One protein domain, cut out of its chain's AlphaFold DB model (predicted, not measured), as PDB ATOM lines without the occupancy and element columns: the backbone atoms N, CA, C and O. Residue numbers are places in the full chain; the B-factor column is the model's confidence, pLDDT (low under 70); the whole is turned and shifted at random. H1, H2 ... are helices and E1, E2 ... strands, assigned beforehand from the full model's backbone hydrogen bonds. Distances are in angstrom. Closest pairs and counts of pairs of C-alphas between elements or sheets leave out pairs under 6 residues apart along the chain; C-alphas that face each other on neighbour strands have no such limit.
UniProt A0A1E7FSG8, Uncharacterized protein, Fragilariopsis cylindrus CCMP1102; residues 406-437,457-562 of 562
ATOM      1  N   ILE A 406      55.366  30.002  37.806       76.75
ATOM      2  CA  ILE A 406      54.158  29.283  38.198       76.75
ATOM      3  C   ILE A 406      53.195  29.343  37.023       76.75
ATOM      4  O   ILE A 406      52.805  30.423  36.586       76.75
ATOM      5  N   GLU A 407      52.769  28.180  36.554       81.50
ATOM      6  CA  GLU A 407      51.730  28.054  35.545       81.50
ATOM      7  C   GLU A 407      50.487  27.421  36.176       81.50
ATOM      8  O   GLU A 407      50.555  26.344  36.780       81.50
ATOM      9  N   VAL A 408      49.354  28.122  36.072       80.25
ATOM     10  CA  VAL A 408      48.044  27.633  36.520       80.25
ATOM     11  C   VAL A 408      47.307  27.109  35.298       80.25
ATOM     12  O   VAL A 408      46.898  27.879  34.433       80.25
ATOM     13  N   ILE A 409      47.153  25.793  35.228       78.19
ATOM     14  CA  ILE A 409      46.523  25.126  34.092       78.19
ATOM     15  C   ILE A 409      45.033  24.992  34.379       78.19
ATOM     16  O   ILE A 409      44.626  24.351  35.355       78.19
ATOM     17  N   ASN A 410      44.233  25.607  33.510       76.81
ATOM     18  CA  ASN A 410      42.792  25.425  33.471       76.81
ATOM     19  C   ASN A 410      42.470  24.311  32.482       76.81
ATOM     20  O   ASN A 410      42.845  24.400  31.317       76.81
ATOM     21  N   ASP A 411      41.710  23.315  32.927       68.38
ATOM     22  CA  ASP A 411      41.355  22.140  32.119       68.38
ATOM     23  C   ASP A 411      40.470  22.456  30.893       68.38
ATOM     24  O   ASP A 411      40.181  21.560  30.111       68.38
ATOM     25  N   ASN A 412      40.078  23.721  30.700       69.06
ATOM     26  CA  ASN A 412      39.166  24.169  29.645       69.06
ATOM     27  C   ASN A 412      39.857  24.860  28.448       69.06
ATOM     28  O   ASN A 412      39.150  25.329  27.561       69.06
ATOM     29  N   ASN A 413      41.193  24.982  28.417       59.19
ATOM     30  CA  ASN A 413      41.896  25.652  27.311       59.19
ATOM     31  C   ASN A 413      42.549  24.641  26.350       59.19
ATOM     32  O   ASN A 413      43.524  23.983  26.707       59.19
ATOM     33  N   ASP A 414      42.045  24.596  25.113       53.81
ATOM     34  CA  ASP A 414      42.445  23.718  23.992       53.81
ATOM     35  C   ASP A 414      43.823  24.045  23.353       53.81
ATOM     36  O   ASP A 414      44.038  23.836  22.158       53.81
ATOM     37  N   ASP A 415      44.809  24.531  24.117       54.38
ATOM     38  CA  ASP A 415      46.178  24.735  23.602       54.38
ATOM     39  C   ASP A 415      46.986  23.423  23.656       54.38
ATOM     40  O   ASP A 415      47.838  23.195  24.526       54.38
ATOM     41  N   ASN A 416      46.690  22.536  22.703       58.47
ATOM     42  CA  ASN A 416      47.129  21.135  22.671       58.47
ATOM     43  C   ASN A 416      48.659  20.918  22.671       58.47
ATOM     44  O   ASN A 416      49.141  19.941  23.245       58.47
ATOM     45  N   ASP A 417      49.457  21.810  22.082       51.12
ATOM     46  CA  ASP A 417      50.894  21.538  21.890       51.12
ATOM     47  C   ASP A 417      51.765  21.878  23.105       51.12
ATOM     48  O   ASP A 417      52.704  21.144  23.436       51.12
ATOM     49  N   ILE A 418      51.443  22.956  23.824       55.16
ATOM     50  CA  ILE A 418      52.135  23.321  25.071       55.16
ATOM     51  C   ILE A 418      51.749  22.332  26.181       55.16
ATOM     52  O   ILE A 418      52.591  21.954  26.994       55.16
ATOM     53  N   HIS A 419      50.527  21.802  26.163       64.19
ATOM     54  CA  HIS A 419      50.066  20.868  27.186       64.19
ATOM     55  C   HIS A 419      50.747  19.500  27.117       64.19
ATOM     56  O   HIS A 419      50.971  18.894  28.160       64.19
ATOM     57  N   ASN A 420      51.158  19.029  25.936       67.56
ATOM     58  CA  ASN A 420      51.718  17.682  25.789       67.56
ATOM     59  C   ASN A 420      53.024  17.472  26.575       67.56
ATOM     60  O   ASN A 420      53.146  16.493  27.312       67.56
ATOM     61  N   HIS A 421      53.983  18.400  26.484       58.84
ATOM     62  CA  HIS A 421      55.253  18.265  27.214       58.84
ATOM     63  C   HIS A 421      55.076  18.479  28.725       58.84
ATOM     64  O   HIS A 421      55.728  17.808  29.529       58.84
ATOM     65  N   ILE A 422      54.170  19.383  29.121       69.38
ATOM     66  CA  ILE A 422      53.839  19.612  30.528       69.38
ATOM     67  C   ILE A 422      53.176  18.364  31.113       69.38
ATOM     68  O   ILE A 422      53.525  17.921  32.205       69.38
ATOM     69  N   GLN A 423      52.252  17.760  30.369       71.62
ATOM     70  CA  GLN A 423      51.556  16.542  30.754       71.62
ATOM     71  C   GLN A 423      52.518  15.359  30.893       71.62
ATOM     72  O   GLN A 423      52.437  14.627  31.883       71.62
ATOM     73  N   GLU A 424      53.439  15.188  29.945       66.50
ATOM     74  CA  GLU A 424      54.458  14.137  29.959       66.50
ATOM     75  C   GLU A 424      55.378  14.274  31.178       66.50
ATOM     76  O   GLU A 424      55.481  13.355  31.993       66.50
ATOM     77  N   GLN A 425      55.975  15.453  31.377       65.19
ATOM     78  CA  GLN A 425      56.871  15.693  32.509       65.19
ATOM     79  C   GLN A 425      56.150  15.638  33.853       65.19
ATOM     80  O   GLN A 425      56.715  15.161  34.835       65.19
ATOM     81  N   ARG A 426      54.891  16.078  33.913       77.00
ATOM     82  CA  ARG A 426      54.044  15.928  35.097       77.00
ATOM     83  C   ARG A 426      53.833  14.457  35.408       77.00
ATOM     84  O   ARG A 426      53.989  14.064  36.557       77.00
ATOM     85  N   THR A 427      53.476  13.657  34.410       70.00
ATOM     86  CA  THR A 427      53.247  12.217  34.577       70.00
ATOM     87  C   THR A 427      54.519  11.529  35.055       70.00
ATOM     88  O   THR A 427      54.465  10.778  36.024       70.00
ATOM     89  N   ALA A 428      55.672  11.869  34.474       58.47
ATOM     90  CA  ALA A 428      56.970  11.377  34.919       58.47
ATOM     91  C   ALA A 428      57.296  11.808  36.362       58.47
ATOM     92  O   ALA A 428      57.682  10.978  37.181       58.47
ATOM     93  N   LEU A 429      57.094  13.083  36.715       70.56
ATOM     94  CA  LEU A 429      57.350  13.594  38.066       70.56
ATOM     95  C   LEU A 429      56.436  12.928  39.106       70.56
ATOM     96  O   LEU A 429      56.896  12.550  40.184       70.56
ATOM     97  N   LYS A 430      55.155  12.745  38.768       73.44
ATOM     98  CA  LYS A 430      54.199  11.992  39.583       73.44
ATOM     99  C   LYS A 430      54.647  10.536  39.722       73.44
ATOM    100  O   LYS A 430      54.735  10.061  40.840       73.44
ATOM    101  N   ALA A 431      55.008   9.849  38.642       62.78
ATOM    102  CA  ALA A 431      55.466   8.460  38.705       62.78
ATOM    103  C   ALA A 431      56.729   8.288  39.571       62.78
ATOM    104  O   ALA A 431      56.842   7.320  40.319       62.78
ATOM    105  N   LEU A 432      57.655   9.247  39.510       59.84
ATOM    106  CA  LEU A 432      58.914   9.211  40.258       59.84
ATOM    107  C   LEU A 432      58.749   9.492  41.755       59.84
ATOM    108  O   LEU A 432      59.484   8.925  42.564       59.84
ATOM    109  N   TYR A 433      57.838  10.394  42.131       73.19
ATOM    110  CA  TYR A 433      57.771  10.924  43.500       73.19
ATOM    111  C   TYR A 433      56.441  10.677  44.216       73.19
ATOM    112  O   TYR A 433      56.399  10.726  45.441       73.19
ATOM    113  N   LEU A 434      55.373  10.358  43.486       72.56
ATOM    114  CA  LEU A 434      54.115   9.832  44.017       72.56
ATOM    115  C   LEU A 434      54.110   8.318  43.804       72.56
ATOM    116  O   LEU A 434      53.355   7.787  42.986       72.56
ATOM    117  N   SER A 435      54.981   7.615  44.528       50.69
ATOM    118  CA  SER A 435      55.017   6.155  44.525       50.69
ATOM    119  C   SER A 435      53.611   5.592  44.764       50.69
ATOM    120  O   SER A 435      52.932   5.926  45.737       50.69
ATOM    121  N   SER A 436      53.146   4.756  43.842       51.56
ATOM    122  CA  SER A 436      51.852   4.089  43.934       51.56
ATOM    123  C   SER A 436      52.046   2.589  43.757       51.56
ATOM    124  O   SER A 436      52.019   2.070  42.652       51.56
ATOM    125  N   SER A 437      52.174   1.873  44.875       43.72
ATOM    126  CA  SER A 437      51.747   0.466  44.934       43.72
ATOM    127  C   SER A 437      50.248   0.345  45.268       43.72
ATOM    128  O   SER A 437      49.769  -0.741  45.567       43.72
ATOM    129  N   ASP A 457      35.993  22.397  39.644       83.44
ATOM    130  CA  ASP A 457      36.496  23.212  40.764       83.44
ATOM    131  C   ASP A 457      37.963  22.878  41.110       83.44
ATOM    132  O   ASP A 457      38.432  23.120  42.217       83.44
ATOM    133  N   SER A 458      38.701  22.245  40.197       86.25
ATOM    134  CA  SER A 458      40.076  21.806  40.394       86.25
ATOM    135  C   SER A 458      41.017  22.622  39.522       86.25
ATOM    136  O   SER A 458      40.821  22.762  38.318       86.25
ATOM    137  N   ARG A 459      42.082  23.135  40.135       88.00
ATOM    138  CA  ARG A 459      43.150  23.877  39.465       88.00
ATOM    139  C   ARG A 459      44.459  23.143  39.610       88.00
ATOM    140  O   ARG A 459      44.787  22.636  40.682       88.00
ATOM    141  N   ARG A 460      45.227  23.098  38.529       88.06
ATOM    142  CA  ARG A 460      46.540  22.458  38.517       88.06
ATOM    143  C   ARG A 460      47.606  23.535  38.564       88.06
ATOM    144  O   ARG A 460      47.616  24.439  37.738       88.06
ATOM    145  N   PHE A 461      48.501  23.409  39.528       90.44
ATOM    146  CA  PHE A 461      49.650  24.277  39.706       90.44
ATOM    147  C   PHE A 461      50.890  23.522  39.264       90.44
ATOM    148  O   PHE A 461      51.162  22.423  39.755       90.44
ATOM    149  N   VAL A 462      51.632  24.114  38.338       86.12
ATOM    150  CA  VAL A 462      52.911  23.600  37.863       86.12
ATOM    151  C   VAL A 462      53.967  24.647  38.159       86.12
ATOM    152  O   VAL A 462      53.852  25.799  37.752       86.12
ATOM    153  N   VAL A 463      55.004  24.238  38.877       84.44
ATOM    154  CA  VAL A 463      56.182  25.062  39.112       84.44
ATOM    155  C   VAL A 463      57.275  24.594  38.174       84.44
ATOM    156  O   VAL A 463      57.717  23.443  38.259       84.44
ATOM    157  N   LYS A 464      57.709  25.478  37.276       79.19
ATOM    158  CA  LYS A 464      58.674  25.158  36.228       79.19
ATOM    159  C   LYS A 464      59.905  26.058  36.271       79.19
ATOM    160  O   LYS A 464      59.886  27.185  36.756       79.19
ATOM    161  N   ARG A 465      61.003  25.529  35.736       69.81
ATOM    162  CA  ARG A 465      62.258  26.239  35.473       69.81
ATOM    163  C   ARG A 465      62.535  26.161  33.978       69.81
ATOM    164  O   ARG A 465      63.182  25.231  33.488       69.81
ATOM    165  N   GLY A 466      61.989  27.118  33.230       71.38
ATOM    166  CA  GLY A 466      61.770  27.003  31.785       71.38
ATOM    167  C   GLY A 466      60.966  25.747  31.446       71.38
ATOM    168  O   GLY A 466      59.882  25.576  31.979       71.38
ATOM    169  N   PHE A 467      61.498  24.836  30.626       59.88
ATOM    170  CA  PHE A 467      60.777  23.610  30.241       59.88
ATOM    171  C   PHE A 467      60.809  22.482  31.269       59.88
ATOM    172  O   PHE A 467      60.239  21.434  31.002       59.88
ATOM    173  N   GLN A 468      61.511  22.637  32.393       63.16
ATOM    174  CA  GLN A 468      61.593  21.585  33.400       63.16
ATOM    175  C   GLN A 468      60.537  21.787  34.478       63.16
ATOM    176  O   GLN A 468      60.582  22.790  35.188       63.16
ATOM    177  N   ILE A 469      59.662  20.805  34.677       73.38
ATOM    178  CA  ILE A 469      58.746  20.791  35.819       73.38
ATOM    179  C   ILE A 469      59.502  20.382  37.088       73.38
ATOM    180  O   ILE A 469      60.127  19.323  37.156       73.38
ATOM    181  N   LEU A 470      59.447  21.241  38.105       78.31
ATOM    182  CA  LEU A 470      60.090  21.038  39.404       78.31
ATOM    183  C   LEU A 470      59.098  20.635  40.493       78.31
ATOM    184  O   LEU A 470      59.477  19.903  41.410       78.31
ATOM    185  N   ALA A 471      57.848  21.087  40.392       87.38
ATOM    186  CA  ALA A 471      56.772  20.612  41.244       87.38
ATOM    187  C   ALA A 471      55.404  20.704  40.576       87.38
ATOM    188  O   ALA A 471      55.191  21.526  39.686       87.38
ATOM    189  N   VAL A 472      54.472  19.872  41.035       90.44
ATOM    190  CA  VAL A 472      53.065  19.903  40.628       90.44
ATOM    191  C   VAL A 472      52.153  19.711  41.830       90.44
ATOM    192  O   VAL A 472      52.522  19.026  42.782       90.44
ATOM    193  N   SER A 473      50.960  20.297  41.779       93.00
ATOM    194  CA  SER A 473      49.866  20.016  42.710       93.00
ATOM    195  C   SER A 473      48.518  20.274  42.043       93.00
ATOM    196  O   SER A 473      48.393  21.157  41.197       93.00
ATOM    197  N   THR A 474      47.502  19.516  42.442       91.00
ATOM    198  CA  THR A 474      46.104  19.791  42.109       91.00
ATOM    199  C   THR A 474      45.404  20.342  43.349       91.00
ATOM    200  O   THR A 474      45.407  19.706  44.401       91.00
ATOM    201  N   TYR A 475      44.795  21.513  43.232       92.62
ATOM    202  CA  TYR A 475      44.045  22.186  44.287       92.62
ATOM    203  C   TYR A 475      42.549  22.138  43.980       92.62
ATOM    204  O   TYR A 475      42.139  22.505  42.883       92.62
ATOM    205  N   SER A 476      41.746  21.709  44.949       91.00
ATOM    206  CA  SER A 476      40.281  21.735  44.880       91.00
ATOM    207  C   SER A 476      39.754  23.009  45.544       91.00
ATOM    208  O   SER A 476      39.853  23.152  46.764       91.00
ATOM    209  N   GLU A 477      39.170  23.914  44.753       88.62
ATOM    210  CA  GLU A 477      38.547  25.165  45.208       88.62
ATOM    211  C   GLU A 477      37.447  24.885  46.240       88.62
ATOM    212  O   GLU A 477      37.372  25.551  47.269       88.62
ATOM    213  N   ARG A 478      36.655  23.829  46.014       86.19
ATOM    214  CA  ARG A 478      35.533  23.450  46.881       86.19
ATOM    215  C   ARG A 478      35.959  22.976  48.268       86.19
ATOM    216  O   ARG A 478      35.220  23.169  49.219       86.19
ATOM    217  N   THR A 479      37.093  22.287  48.385       87.31
ATOM    218  CA  THR A 479      37.489  21.619  49.643       87.31
ATOM    219  C   THR A 479      38.731  22.222  50.290       87.31
ATOM    220  O   THR A 479      39.126  21.799  51.376       87.31
ATOM    221  N   GLY A 480      39.411  23.144  49.604       88.44
ATOM    222  CA  GLY A 480      40.730  23.630  50.003       88.44
ATOM    223  C   GLY A 480      41.814  22.542  50.006       88.44
ATOM    224  O   GLY A 480      42.885  22.740  50.583       88.44
ATOM    225  N   GLN A 481      41.542  21.368  49.424       91.19
ATOM    226  CA  GLN A 481      42.431  20.213  49.493       91.19
ATOM    227  C   GLN A 481      43.453  20.226  48.358       91.19
ATOM    228  O   GLN A 481      43.105  20.337  47.183       91.19
ATOM    229  N   MET A 482      44.718  20.039  48.724       93.31
ATOM    230  CA  MET A 482      45.823  19.764  47.820       93.31
ATOM    231  C   MET A 482      45.979  18.255  47.629       93.31
ATOM    232  O   MET A 482      46.069  17.480  48.586       93.31
ATOM    233  N   THR A 483      46.034  17.842  46.372       89.44
ATOM    234  CA  THR A 483      46.272  16.468  45.926       89.44
ATOM    235  C   THR A 483      47.412  16.444  44.908       89.44
ATOM    236  O   THR A 483      47.875  17.493  44.450       89.44
ATOM    237  N   ASP A 484      47.915  15.245  44.605       86.56
ATOM    238  CA  ASP A 484      48.983  15.010  43.625       86.56
ATOM    239  C   ASP A 484      50.226  15.897  43.782       86.56
ATOM    240  O   ASP A 484      50.820  16.337  42.797       86.56
ATOM    241  N   VAL A 485      50.611  16.180  45.026       89.81
ATOM    242  CA  VAL A 485      51.751  17.048  45.317       89.81
ATOM    243  C   VAL A 485      53.050  16.283  45.076       89.81
ATOM    244  O   VAL A 485      53.459  15.484  45.913       89.81
ATOM    245  N   ALA A 486      53.709  16.534  43.949       84.19
ATOM    246  CA  ALA A 486      55.026  15.981  43.650       84.19
ATOM    247  C   ALA A 486      56.043  17.119  43.582       84.19
ATOM    248  O   ALA A 486      55.846  18.069  42.827       84.19
ATOM    249  N   ILE A 487      57.124  17.028  44.358       82.50
ATOM    250  CA  ILE A 487      58.172  18.052  44.419       82.50
ATOM    251  C   ILE A 487      59.530  17.382  44.242       82.50
ATOM    252  O   ILE A 487      59.852  16.410  44.928       82.50
ATOM    253  N   ARG A 488      60.355  17.922  43.344       76.81
ATOM    254  CA  ARG A 488      61.722  17.446  43.139       76.81
ATOM    255  C   ARG A 488      62.586  17.742  44.385       76.81
ATOM    256  O   ARG A 488      62.734  18.911  44.738       76.81
ATOM    257  N   PRO A 489      63.247  16.741  45.007       67.06
ATOM    258  CA  PRO A 489      63.978  16.925  46.270       67.06
ATOM    259  C   PRO A 489      65.139  17.929  46.225       67.06
ATOM    260  O   PRO A 489      65.525  18.478  47.247       67.06
ATOM    261  N   THR A 490      65.722  18.154  45.048       62.22
ATOM    262  CA  THR A 490      66.918  18.992  44.874       62.22
ATOM    263  C   THR A 490      66.610  20.487  44.746       62.22
ATOM    264  O   THR A 490      67.518  21.259  44.451       62.22
ATOM    265  N   ALA A 491      65.351  20.909  44.892       68.00
ATOM    266  CA  ALA A 491      64.927  22.284  44.647       68.00
ATOM    267  C   ALA A 491      64.400  22.943  45.934       68.00
ATOM    268  O   ALA A 491      63.199  22.947  46.188       68.00
ATOM    269  N   ALA A 492      65.310  23.493  46.746       71.50
ATOM    270  CA  ALA A 492      65.010  23.969  48.103       71.50
ATOM    271  C   ALA A 492      63.923  25.062  48.179       71.50
ATOM    272  O   ALA A 492      63.138  25.058  49.118       71.50
ATOM    273  N   THR A 493      63.836  25.955  47.188       80.06
ATOM    274  CA  THR A 493      62.878  27.083  47.168       80.06
ATOM    275  C   THR A 493      61.539  26.757  46.498       80.06
ATOM    276  O   THR A 493      60.557  27.473  46.670       80.06
ATOM    277  N   VAL A 494      61.459  25.653  45.752       83.69
ATOM    278  CA  VAL A 494      60.265  25.272  44.977       83.69
ATOM    279  C   VAL A 494      59.026  24.973  45.836       83.69
ATOM    280  O   VAL A 494      57.938  25.376  45.416       83.69
ATOM    281  N   PRO A 495      59.122  24.315  47.012       86.50
ATOM    282  CA  PRO A 495      57.968  24.126  47.890       86.50
ATOM    283  C   PRO A 495      57.301  25.448  48.292       86.50
ATOM    284  O   PRO A 495      56.076  25.554  48.255       86.50
ATOM    285  N   GLU A 496      58.100  26.459  48.637       86.25
ATOM    286  CA  GLU A 496      57.607  27.777  49.048       86.25
ATOM    287  C   GLU A 496      56.930  28.499  47.885       86.25
ATOM    288  O   GLU A 496      55.837  29.039  48.052       86.25
ATOM    289  N   THR A 497      57.521  28.439  46.687       87.44
ATOM    290  CA  THR A 497      56.928  29.017  45.475       87.44
ATOM    291  C   THR A 497      55.596  28.354  45.114       87.44
ATOM    292  O   THR A 497      54.613  29.050  44.861       87.44
ATOM    293  N   LEU A 498      55.529  27.015  45.145       91.06
ATOM    294  CA  LEU A 498      54.291  26.270  44.889       91.06
ATOM    295  C   LEU A 498      53.201  26.642  45.901       91.06
ATOM    296  O   LEU A 498      52.058  26.896  45.524       91.06
ATOM    297  N   LEU A 499      53.544  26.686  47.189       90.94
ATOM    298  CA  LEU A 499      52.577  26.988  48.239       90.94
ATOM    299  C   LEU A 499      52.119  28.449  48.196       90.94
ATOM    300  O   LEU A 499      50.935  28.724  48.378       90.94
ATOM    301  N   GLY A 500      53.038  29.380  47.925       89.88
ATOM    302  CA  GLY A 500      52.736  30.797  47.741       89.88
ATOM    303  C   GLY A 500      51.741  31.024  46.605       89.88
ATOM    304  O   GLY A 500      50.773  31.765  46.785       89.88
ATOM    305  N   ALA A 501      51.909  30.316  45.483       88.69
ATOM    306  CA  ALA A 501      50.969  30.340  44.365       88.69
ATOM    307  C   ALA A 501      49.560  29.889  44.764       88.69
ATOM    308  O   ALA A 501      48.576  30.576  44.486       88.69
ATOM    309  N   ILE A 502      49.467  28.738  45.435       91.75
ATOM    310  CA  ILE A 502      48.190  28.139  45.834       91.75
ATOM    311  C   ILE A 502      47.483  29.028  46.862       91.75
ATOM    312  O   ILE A 502      46.287  29.277  46.728       91.75
ATOM    313  N   ARG A 503      48.214  29.574  47.845       92.06
ATOM    314  CA  ARG A 503      47.673  30.541  48.817       92.06
ATOM    315  C   ARG A 503      47.181  31.815  48.138       92.06
ATOM    316  O   ARG A 503      46.074  32.261  48.424       92.06
ATOM    317  N   GLY A 504      47.977  32.384  47.230       88.44
ATOM    318  CA  GLY A 504      47.599  33.577  46.470       88.44
ATOM    319  C   GLY A 504      46.306  33.362  45.683       88.44
ATOM    320  O   GLY A 504      45.384  34.173  45.773       88.44
ATOM    321  N   PHE A 505      46.197  32.223  44.996       88.62
ATOM    322  CA  PHE A 505      44.988  31.849  44.270       88.62
ATOM    323  C   PHE A 505      43.781  31.666  45.202       88.62
ATOM    324  O   PHE A 505      42.740  32.288  44.988       88.62
ATOM    325  N   ALA A 506      43.924  30.883  46.273       87.94
ATOM    326  CA  ALA A 506      42.847  30.633  47.227       87.94
ATOM    327  C   ALA A 506      42.328  31.931  47.882       87.94
ATOM    328  O   ALA A 506      41.119  32.145  47.944       87.94
ATOM    329  N   ARG A 507      43.223  32.852  48.278       88.44
ATOM    330  CA  ARG A 507      42.861  34.174  48.835       88.44
ATOM    331  C   ARG A 507      42.113  35.069  47.842       88.44
ATOM    332  O   ARG A 507      41.205  35.809  48.225       88.44
ATOM    333  N   SER A 508      42.486  35.014  46.561       85.94
ATOM    334  CA  SER A 508      41.800  35.788  45.519       85.94
ATOM    335  C   SER A 508      40.343  35.342  45.336       85.94
ATOM    336  O   SER A 508      39.467  36.168  45.087       85.94
ATOM    337  N   ARG A 509      40.062  34.048  45.542       84.50
ATOM    338  CA  ARG A 509      38.717  33.473  45.436       84.50
ATOM    339  C   ARG A 509      37.860  33.727  46.667       84.50
ATOM    340  O   ARG A 509      36.697  34.095  46.504       84.50
ATOM    341  N   THR A 510      38.416  33.618  47.873       80.81
ATOM    342  CA  THR A 510      37.656  33.866  49.114       80.81
ATOM    343  C   THR A 510      37.124  35.295  49.201       80.81
ATOM    344  O   THR A 510      36.045  35.512  49.738       80.81
ATOM    345  N   SER A 511      37.820  36.259  48.595       78.31
ATOM    346  CA  SER A 511      37.378  37.658  48.528       78.31
ATOM    347  C   SER A 511      36.159  37.870  47.610       78.31
ATOM    348  O   SER A 511      35.484  38.890  47.712       78.31
ATOM    349  N   SER A 512      35.860  36.915  46.718       75.25
ATOM    350  CA  SER A 512      34.736  36.974  45.769       75.25
ATOM    351  C   SER A 512      33.473  36.239  46.241       75.25
ATOM    352  O   SER A 512      32.405  36.440  45.664       75.25
ATOM    353  N   MET A 513      33.563  35.407  47.285       72.94
ATOM    354  CA  MET A 513      32.435  34.620  47.792       72.94
ATOM    355  C   MET A 513      31.843  35.277  49.045       72.94
ATOM    356  O   MET A 513      32.428  35.237  50.121       72.94
ATOM    357  N   THR A 514      30.656  35.871  48.926       67.75
ATOM    358  CA  THR A 514      29.937  36.555  50.020       67.75
ATOM    359  C   THR A 514      29.099  35.610  50.904       67.75
ATOM    360  O   THR A 514      28.147  36.042  51.550       67.75
ATOM    361  N   GLY A 515      29.441  34.316  50.958       64.25
ATOM    362  CA  GLY A 515      28.719  33.281  51.713       64.25
ATOM    363  C   GLY A 515      29.573  32.622  52.806       64.25
ATOM    364  O   GLY A 515      30.778  32.473  52.648       64.25
ATOM    365  N   ASN A 516      28.934  32.212  53.907       55.97
ATOM    366  CA  ASN A 516      29.503  31.763  55.195       55.97
ATOM    367  C   ASN A 516      30.450  30.530  55.200       55.97
ATOM    368  O   ASN A 516      30.743  30.010  56.273       55.97
ATOM    369  N   GLU A 517      30.964  30.059  54.062       60.19
ATOM    370  CA  GLU A 517      31.792  28.841  53.984       60.19
ATOM    371  C   GLU A 517      33.130  29.069  53.259       60.19
ATOM    372  O   GLU A 517      33.556  28.283  52.417       60.19
ATOM    373  N   CYS A 518      33.843  30.148  53.592       61.38
ATOM    374  CA  CYS A 518      35.228  30.311  53.147       61.38
ATOM    375  C   CYS A 518      36.164  29.427  53.984       61.38
ATOM    376  O   CYS A 518      36.406  29.686  55.165       61.38
ATOM    377  N   HIS A 519      36.735  28.394  53.362       67.19
ATOM    378  CA  HIS A 519      37.814  27.610  53.960       67.19
ATOM    379  C   HIS A 519      39.027  28.513  54.229       67.19
ATOM    380  O   HIS A 519      39.656  29.010  53.304       67.19
ATOM    381  N   MET A 520      39.369  28.710  55.504       78.75
ATOM    382  CA  MET A 520      40.517  29.522  55.956       78.75
ATOM    383  C   MET A 520      41.858  28.765  55.905       78.75
ATOM    384  O   MET A 520      42.884  29.269  56.367       78.75
ATOM    385  N   TYR A 521      41.860  27.527  55.411       86.75
ATOM    386  CA  TYR A 521      43.005  26.630  55.484       86.75
ATOM    387  C   TYR A 521      43.165  25.800  54.210       86.75
ATOM    388  O   TYR A 521      42.190  25.417  53.566       86.75
ATOM    389  N   LEU A 522      44.417  25.483  53.882       90.81
ATOM    390  CA  LEU A 522      44.770  24.445  52.917       90.81
ATOM    391  C   LEU A 522      44.906  23.121  53.657       90.81
ATOM    392  O   LEU A 522      45.489  23.080  54.742       90.81
ATOM    393  N   SER A 523      44.406  22.037  53.070       91.12
ATOM    394  CA  SER A 523      44.555  20.689  53.622       91.12
ATOM    395  C   SER A 523      45.308  19.772  52.666       91.12
ATOM    396  O   SER A 523      45.186  19.884  51.451       91.12
ATOM    397  N   VAL A 524      46.099  18.849  53.202       91.94
ATOM    398  CA  VAL A 524      46.808  17.827  52.429       91.94
ATOM    399  C   VAL A 524      46.805  16.507  53.187       91.94
ATOM    400  O   VAL A 524      46.789  16.483  54.419       91.94
ATOM    401  N   ARG A 525      46.806  15.397  52.448       90.06
ATOM    402  CA  ARG A 525      46.929  14.038  52.993       90.06
ATOM    403  C   ARG A 525      48.281  13.459  52.571       90.06
ATOM    404  O   ARG A 525      48.393  12.978  51.441       90.06
ATOM    405  N   PRO A 526      49.318  13.550  53.421       87.50
ATOM    406  CA  PRO A 526      50.619  12.953  53.140       87.50
ATOM    407  C   PRO A 526      50.479  11.434  52.992       87.50
ATOM    408  O   PRO A 526      49.769  10.806  53.778       87.50
ATOM    409  N   ARG A 527      51.159  10.833  52.009       82.62
ATOM    410  CA  ARG A 527      51.073   9.382  51.762       82.62
ATOM    411  C   ARG A 527      52.141   8.615  52.533       82.62
ATOM    412  O   ARG A 527      51.911   7.481  52.940       82.62
ATOM    413  N   THR A 528      53.295   9.238  52.757       83.56
ATOM    414  CA  THR A 528      54.437   8.635  53.449       83.56
ATOM    415  C   THR A 528      54.899   9.471  54.645       83.56
ATOM    416  O   THR A 528      54.635  10.670  54.739       83.56
ATOM    417  N   ALA A 529      55.657   8.861  55.564       85.50
ATOM    418  CA  ALA A 529      56.303   9.591  56.660       85.50
ATOM    419  C   ALA A 529      57.287  10.666  56.155       85.50
ATOM    420  O   ALA A 529      57.468  11.701  56.798       85.50
ATOM    421  N   LYS A 530      57.891  10.441  54.981       82.44
ATOM    422  CA  LYS A 530      58.745  11.424  54.310       82.44
ATOM    423  C   LYS A 530      57.930  12.635  53.854       82.44
ATOM    424  O   LYS A 530      58.349  13.761  54.111       82.44
ATOM    425  N   ASP A 531      56.747  12.412  53.281       82.19
ATOM    426  CA  ASP A 531      55.837  13.488  52.869       82.19
ATOM    427  C   ASP A 531      55.403  14.330  54.071       82.19
ATOM    428  O   ASP A 531      55.383  15.552  53.984       82.19
ATOM    429  N   ILE A 532      55.122  13.699  55.221       87.94
ATOM    430  CA  ILE A 532      54.786  14.416  56.464       87.94
ATOM    431  C   ILE A 532      55.887  15.419  56.824       87.94
ATOM    432  O   ILE A 532      55.588  16.553  57.194       87.94
ATOM    433  N   ASN A 533      57.159  15.025  56.720       87.06
ATOM    434  CA  ASN A 533      58.275  15.916  57.032       87.06
ATOM    435  C   ASN A 533      58.402  17.056  56.013       87.06
ATOM    436  O   ASN A 533      58.629  18.193  56.421       87.06
ATOM    437  N   ILE A 534      58.186  16.778  54.723       83.94
ATOM    438  CA  ILE A 534      58.163  17.806  53.671       83.94
ATOM    439  C   ILE A 534      57.036  18.816  53.943       83.94
ATOM    440  O   ILE A 534      57.282  20.018  53.986       83.94
ATOM    441  N   PHE A 535      55.814  18.356  54.223       90.06
ATOM    442  CA  PHE A 535      54.688  19.249  54.510       90.06
ATOM    443  C   PHE A 535      54.854  20.026  55.819       90.06
ATOM    444  O   PHE A 535      54.465  21.191  55.884       90.06
ATOM    445  N   LYS A 536      55.487  19.444  56.845       91.12
ATOM    446  CA  LYS A 536      55.869  20.188  58.057       91.12
ATOM    447  C   LYS A 536      56.830  21.331  57.743       91.12
ATOM    448  O   LYS A 536      56.630  22.431  58.246       91.12
ATOM    449  N   GLN A 537      57.836  21.091  56.898       87.12
ATOM    450  CA  GLN A 537      58.764  22.137  56.447       87.12
ATOM    451  C   GLN A 537      58.042  23.230  55.649       87.12
ATOM    452  O   GLN A 537      58.373  24.401  55.779       87.12
ATOM    453  N   MET A 538      56.992  22.868  54.907       86.88
ATOM    454  CA  MET A 538      56.105  23.811  54.214       86.88
ATOM    455  C   MET A 538      55.111  24.541  55.146       86.88
ATOM    456  O   MET A 538      54.268  25.303  54.674       86.88
ATOM    457  N   GLY A 539      55.165  24.314  56.462       92.38
ATOM    458  CA  GLY A 539      54.305  24.981  57.443       92.38
ATOM    459  C   GLY A 539      52.927  24.340  57.646       92.38
ATOM    460  O   GLY A 539      52.015  24.996  58.156       92.38
ATOM    461  N   PHE A 540      52.735  23.077  57.257       93.62
ATOM    462  CA  PHE A 540      51.534  22.318  57.604       93.62
ATOM    463  C   PHE A 540      51.661  21.672  58.988       93.62
ATOM    464  O   PHE A 540      52.696  21.112  59.348       93.62
ATOM    465  N   SER A 541      50.565  21.682  59.743       94.50
ATOM    466  CA  SER A 541      50.434  21.032  61.052       94.50
ATOM    467  C   SER A 541      49.374  19.932  61.001       94.50
ATOM    468  O   SER A 541      48.471  19.990  60.174       94.50
ATOM    469  N   LYS A 542      49.455  18.912  61.866       92.75
ATOM    470  CA  LYS A 542      48.389  17.895  61.965       92.75
ATOM    471  C   LYS A 542      47.082  18.555  62.421       92.75
ATOM    472  O   LYS A 542      47.101  19.321  63.382       92.75
ATOM    473  N   SER A 543      45.973  18.250  61.748       88.25
ATOM    474  CA  SER A 543      44.651  18.746  62.141       88.25
ATOM    475  C   SER A 543      44.195  18.076  63.438       88.25
ATOM    476  O   SER A 543      44.230  16.854  63.546       88.25
ATOM    477  N   GLN A 544      43.741  18.862  64.419       80.44
ATOM    478  CA  GLN A 544      43.167  18.338  65.670       80.44
ATOM    479  C   GLN A 544      41.737  17.791  65.495       80.44
ATOM    480  O   GLN A 544      41.203  17.161  66.403       80.44
ATOM    481  N   GLN A 545      41.087  18.048  64.353       71.31
ATOM    482  CA  GLN A 545      39.681  17.685  64.133       71.31
ATOM    483  C   GLN A 545      39.463  16.222  63.704       71.31
ATOM    484  O   GLN A 545      38.332  15.742  63.792       71.31
ATOM    485  N   ASP A 546      40.510  15.501  63.294       62.59
ATOM    486  CA  ASP A 546      40.381  14.141  62.744       62.59
ATOM    487  C   ASP A 546      40.223  13.034  63.793       62.59
ATOM    488  O   ASP A 546      39.711  11.962  63.475       62.59
ATOM    489  N   ASP A 547      40.559  13.289  65.060       56.56
ATOM    490  CA  ASP A 547      40.570  12.240  66.092       56.56
ATOM    491  C   ASP A 547      39.169  11.740  66.501       56.56
ATOM    492  O   ASP A 547      39.052  10.820  67.309       56.56
ATOM    493  N   LYS A 548      38.077  12.316  65.969       59.16
ATOM    494  CA  LYS A 548      36.706  11.999  66.420       59.16
ATOM    495  C   LYS A 548      35.761  11.386  65.381       59.16
ATOM    496  O   LYS A 548      34.646  11.046  65.771       59.16
ATOM    497  N   ARG A 549      36.115  11.260  64.090       55.25
ATOM    498  CA  ARG A 549      35.102  10.943  63.048       55.25
ATOM    499  C   ARG A 549      35.391   9.833  62.030       55.25
ATOM    500  O   ARG A 549      34.466   9.498  61.296       55.25
ATOM    501  N   THR A 550      36.563   9.199  61.978       54.22
ATOM    502  CA  THR A 550      36.850   8.213  60.907       54.22
ATOM    503  C   THR A 550      37.285   6.840  61.422       54.22
ATOM    504  O   THR A 550      38.462   6.593  61.652       54.22
ATOM    505  N   ASN A 551      36.330   5.907  61.507       53.56
ATOM    506  CA  ASN A 551      36.526   4.491  61.864       53.56
ATOM    507  C   ASN A 551      37.150   3.626  60.736       53.56
ATOM    508  O   ASN A 551      36.761   2.475  60.569       53.56
ATOM    509  N   GLY A 552      38.102   4.122  59.934       57.78
ATOM    510  CA  GLY A 552      38.618   3.265  58.848       57.78
ATOM    511  C   GLY A 552      39.829   3.695  58.027       57.78
ATOM    512  O   GLY A 552      40.321   2.881  57.252       57.78
ATOM    513  N   SER A 553      40.368   4.907  58.175       61.44
ATOM    514  CA  SER A 553      41.599   5.286  57.464       61.44
ATOM    515  C   SER A 553      42.535   6.081  58.370       61.44
ATOM    516  O   SER A 553      42.292   7.255  58.628       61.44
ATOM    517  N   ASN A 554      43.633   5.465  58.814       68.94
ATOM    518  CA  ASN A 554      44.642   6.067  59.704       68.94
ATOM    519  C   ASN A 554      45.540   7.131  59.024       68.94
ATOM    520  O   ASN A 554      46.667   7.365  59.463       68.94
ATOM    521  N   GLN A 555      45.100   7.761  57.933       78.06
ATOM    522  CA  GLN A 555      45.890   8.802  57.272       78.06
ATOM    523  C   GLN A 555      45.624  10.161  57.917       78.06
ATOM    524  O   GLN A 555      44.521  10.691  57.833       78.06
ATOM    525  N   ALA A 556      46.655  10.733  58.540       83.25
ATOM    526  CA  ALA A 556      46.582  12.047  59.167       83.25
ATOM    527  C   ALA A 556      46.370  13.154  58.119       83.25
ATOM    528  O   ALA A 556      47.176  13.278  57.194       83.25
ATOM    529  N   ILE A 557      45.345  13.998  58.285       88.69
ATOM    530  CA  ILE A 557      45.226  15.235  57.506       88.69
ATOM    531  C   ILE A 557      46.131  16.293  58.132       88.69
ATOM    532  O   ILE A 557      46.161  16.509  59.349       88.69
ATOM    533  N   MET A 558      46.887  16.971  57.276       92.69
ATOM    534  CA  MET A 558      47.676  18.127  57.654       92.69
ATOM    535  C   MET A 558      47.051  19.395  57.077       92.69
ATOM    536  O   MET A 558      46.628  19.413  55.924       92.69
ATOM    537  N   THR A 559      47.007  20.460  57.868       90.38
ATOM    538  CA  THR A 559      46.418  21.749  57.502       90.38
ATOM    539  C   THR A 559      47.404  22.890  57.710       90.38
ATOM    540  O   THR A 559      48.212  22.861  58.640       90.38
ATOM    541  N   THR A 560      47.322  23.922  56.877       92.19
ATOM    542  CA  THR A 560      48.020  25.197  57.085       92.19
ATOM    543  C   THR A 560      47.053  26.350  56.845       92.19
ATOM    544  O   THR A 560      46.144  26.225  56.025       92.19
ATOM    545  N   ALA A 561      47.223  27.454  57.568       87.38
ATOM    546  CA  ALA A 561      46.413  28.650  57.356       87.38
ATOM    547  C   ALA A 561      46.711  29.269  55.979       87.38
ATOM    548  O   ALA A 561      47.827  29.136  55.449       87.38
ATOM    549  N   LEU A 562      45.689  29.903  55.398       80.19
ATOM    550  CA  LEU A 562      45.780  30.556  54.094       80.19
ATOM    551  C   LEU A 562      46.631  31.812  54.085       80.19
ATOM    552  O   LEU A 562      46.600  32.642  55.014       80.19
TER     553      LEU A 562
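AT A GLANCE: This is residues 406 to 437 and 457 to 562 of the 562 residues of an uncharacterized protein of Fragilariopsis cylindrus CCMP1102 (UniProt A0A1E7FSG8). A twisted six-stranded sheet curls round one long helix, H2, while another long helix, H1, crosses the sheet's opposite face over E3 and E4. The short helix H3 sits towards the other end of the sheet, by E4 and E6, and residues 412 to 418, 511 to 516 and 548 to 553 stick out. The printed part has 138 residues, with three named helices and six named strands in the order E1 H1 E2 E3 E4 H2 E5 H3 E6. The sheet runs E1 E2 E3 E4 E5 E6 and is mixed, with E4 and E5 parallel; the class is mixed, helices and strands. The whole is compact, with a radius of gyration of the C-alphas of 15.5 A and spans of 47 by 39 by 27 A.

IN THESE COORDINATES: The sheet holds E1, residues 406 to 409, from C-alpha 406 at (54.158, 29.283, 38.198); E2, residues 458 to 465, 23.1 A; E3, residues 468 to 476, 24.2 A; E4, residues 481 to 487, 16.7 A; E5, residues 521 to 524; and E6, residues 558 to 561, which ends with C-alpha 561 at (46.413, 28.650, 57.356). E3 bends by 50 degrees at residue 471. H1 is residues 416 to 433, 25.5 A; H2 is residues 494 to 510, 24.5 A, from (60.265, 25.272, 44.977); H3 is residues 529 to 537, 12.8 A.

HOW THE PARTS SIT: E2, E3 and E4 form a meander, each strand the antiparallel neighbour of the one before, in two hairpins; N 461 and O 473 are 2.8 A apart, N 472 and O 486 2.9 A. Edge strand E1 is antiparallel to E2, with N 407 and O 462 2.9 A apart. E4, H2 and E5 make a strand-helix-strand unit, two parallel neighbour strands with a helix between, its crossover right-handed; N 482 and O 523 are 2.8 A apart. Edge strand E6 is antiparallel to E5, with N 522 and O 560 2.9 A apart. H1 and H2 are on opposite faces, making three layers, helices on both faces of a sheet. H1 runs across the strands at a height over the sheet of 8.4 A; its closest C-alphas to E3 are those of Gln 425 and Ile 469, 6.4 A. The closest C-alphas of H2 and E2 are those of Val 463 and Leu 498, 6.2 A. H3 is on the sheet but over none of its strands, only just, with 2 of its C-alphas falling on E4. Every O i to N i+4 pair is within hydrogen-bond range in H2 and H3, and 12 of 14 in H1.

THE WHOLE: The C-alphas farthest apart, of Asp 417 and Lys 548, are 47.7 A apart. Residues 438 to 456 are not printed, and C-alphas 437 and 457 are 27.7 A apart across the cut. The link from H3 to E6 is long, 20 residues; within it residues 541 to 542 pair antiparallel with residues 558 to 559 of E6. Mean pLDDT of the printed part is 77.6; 41 residues are under 70, among them 411 to 422, 514 to 519 and 546 to 554.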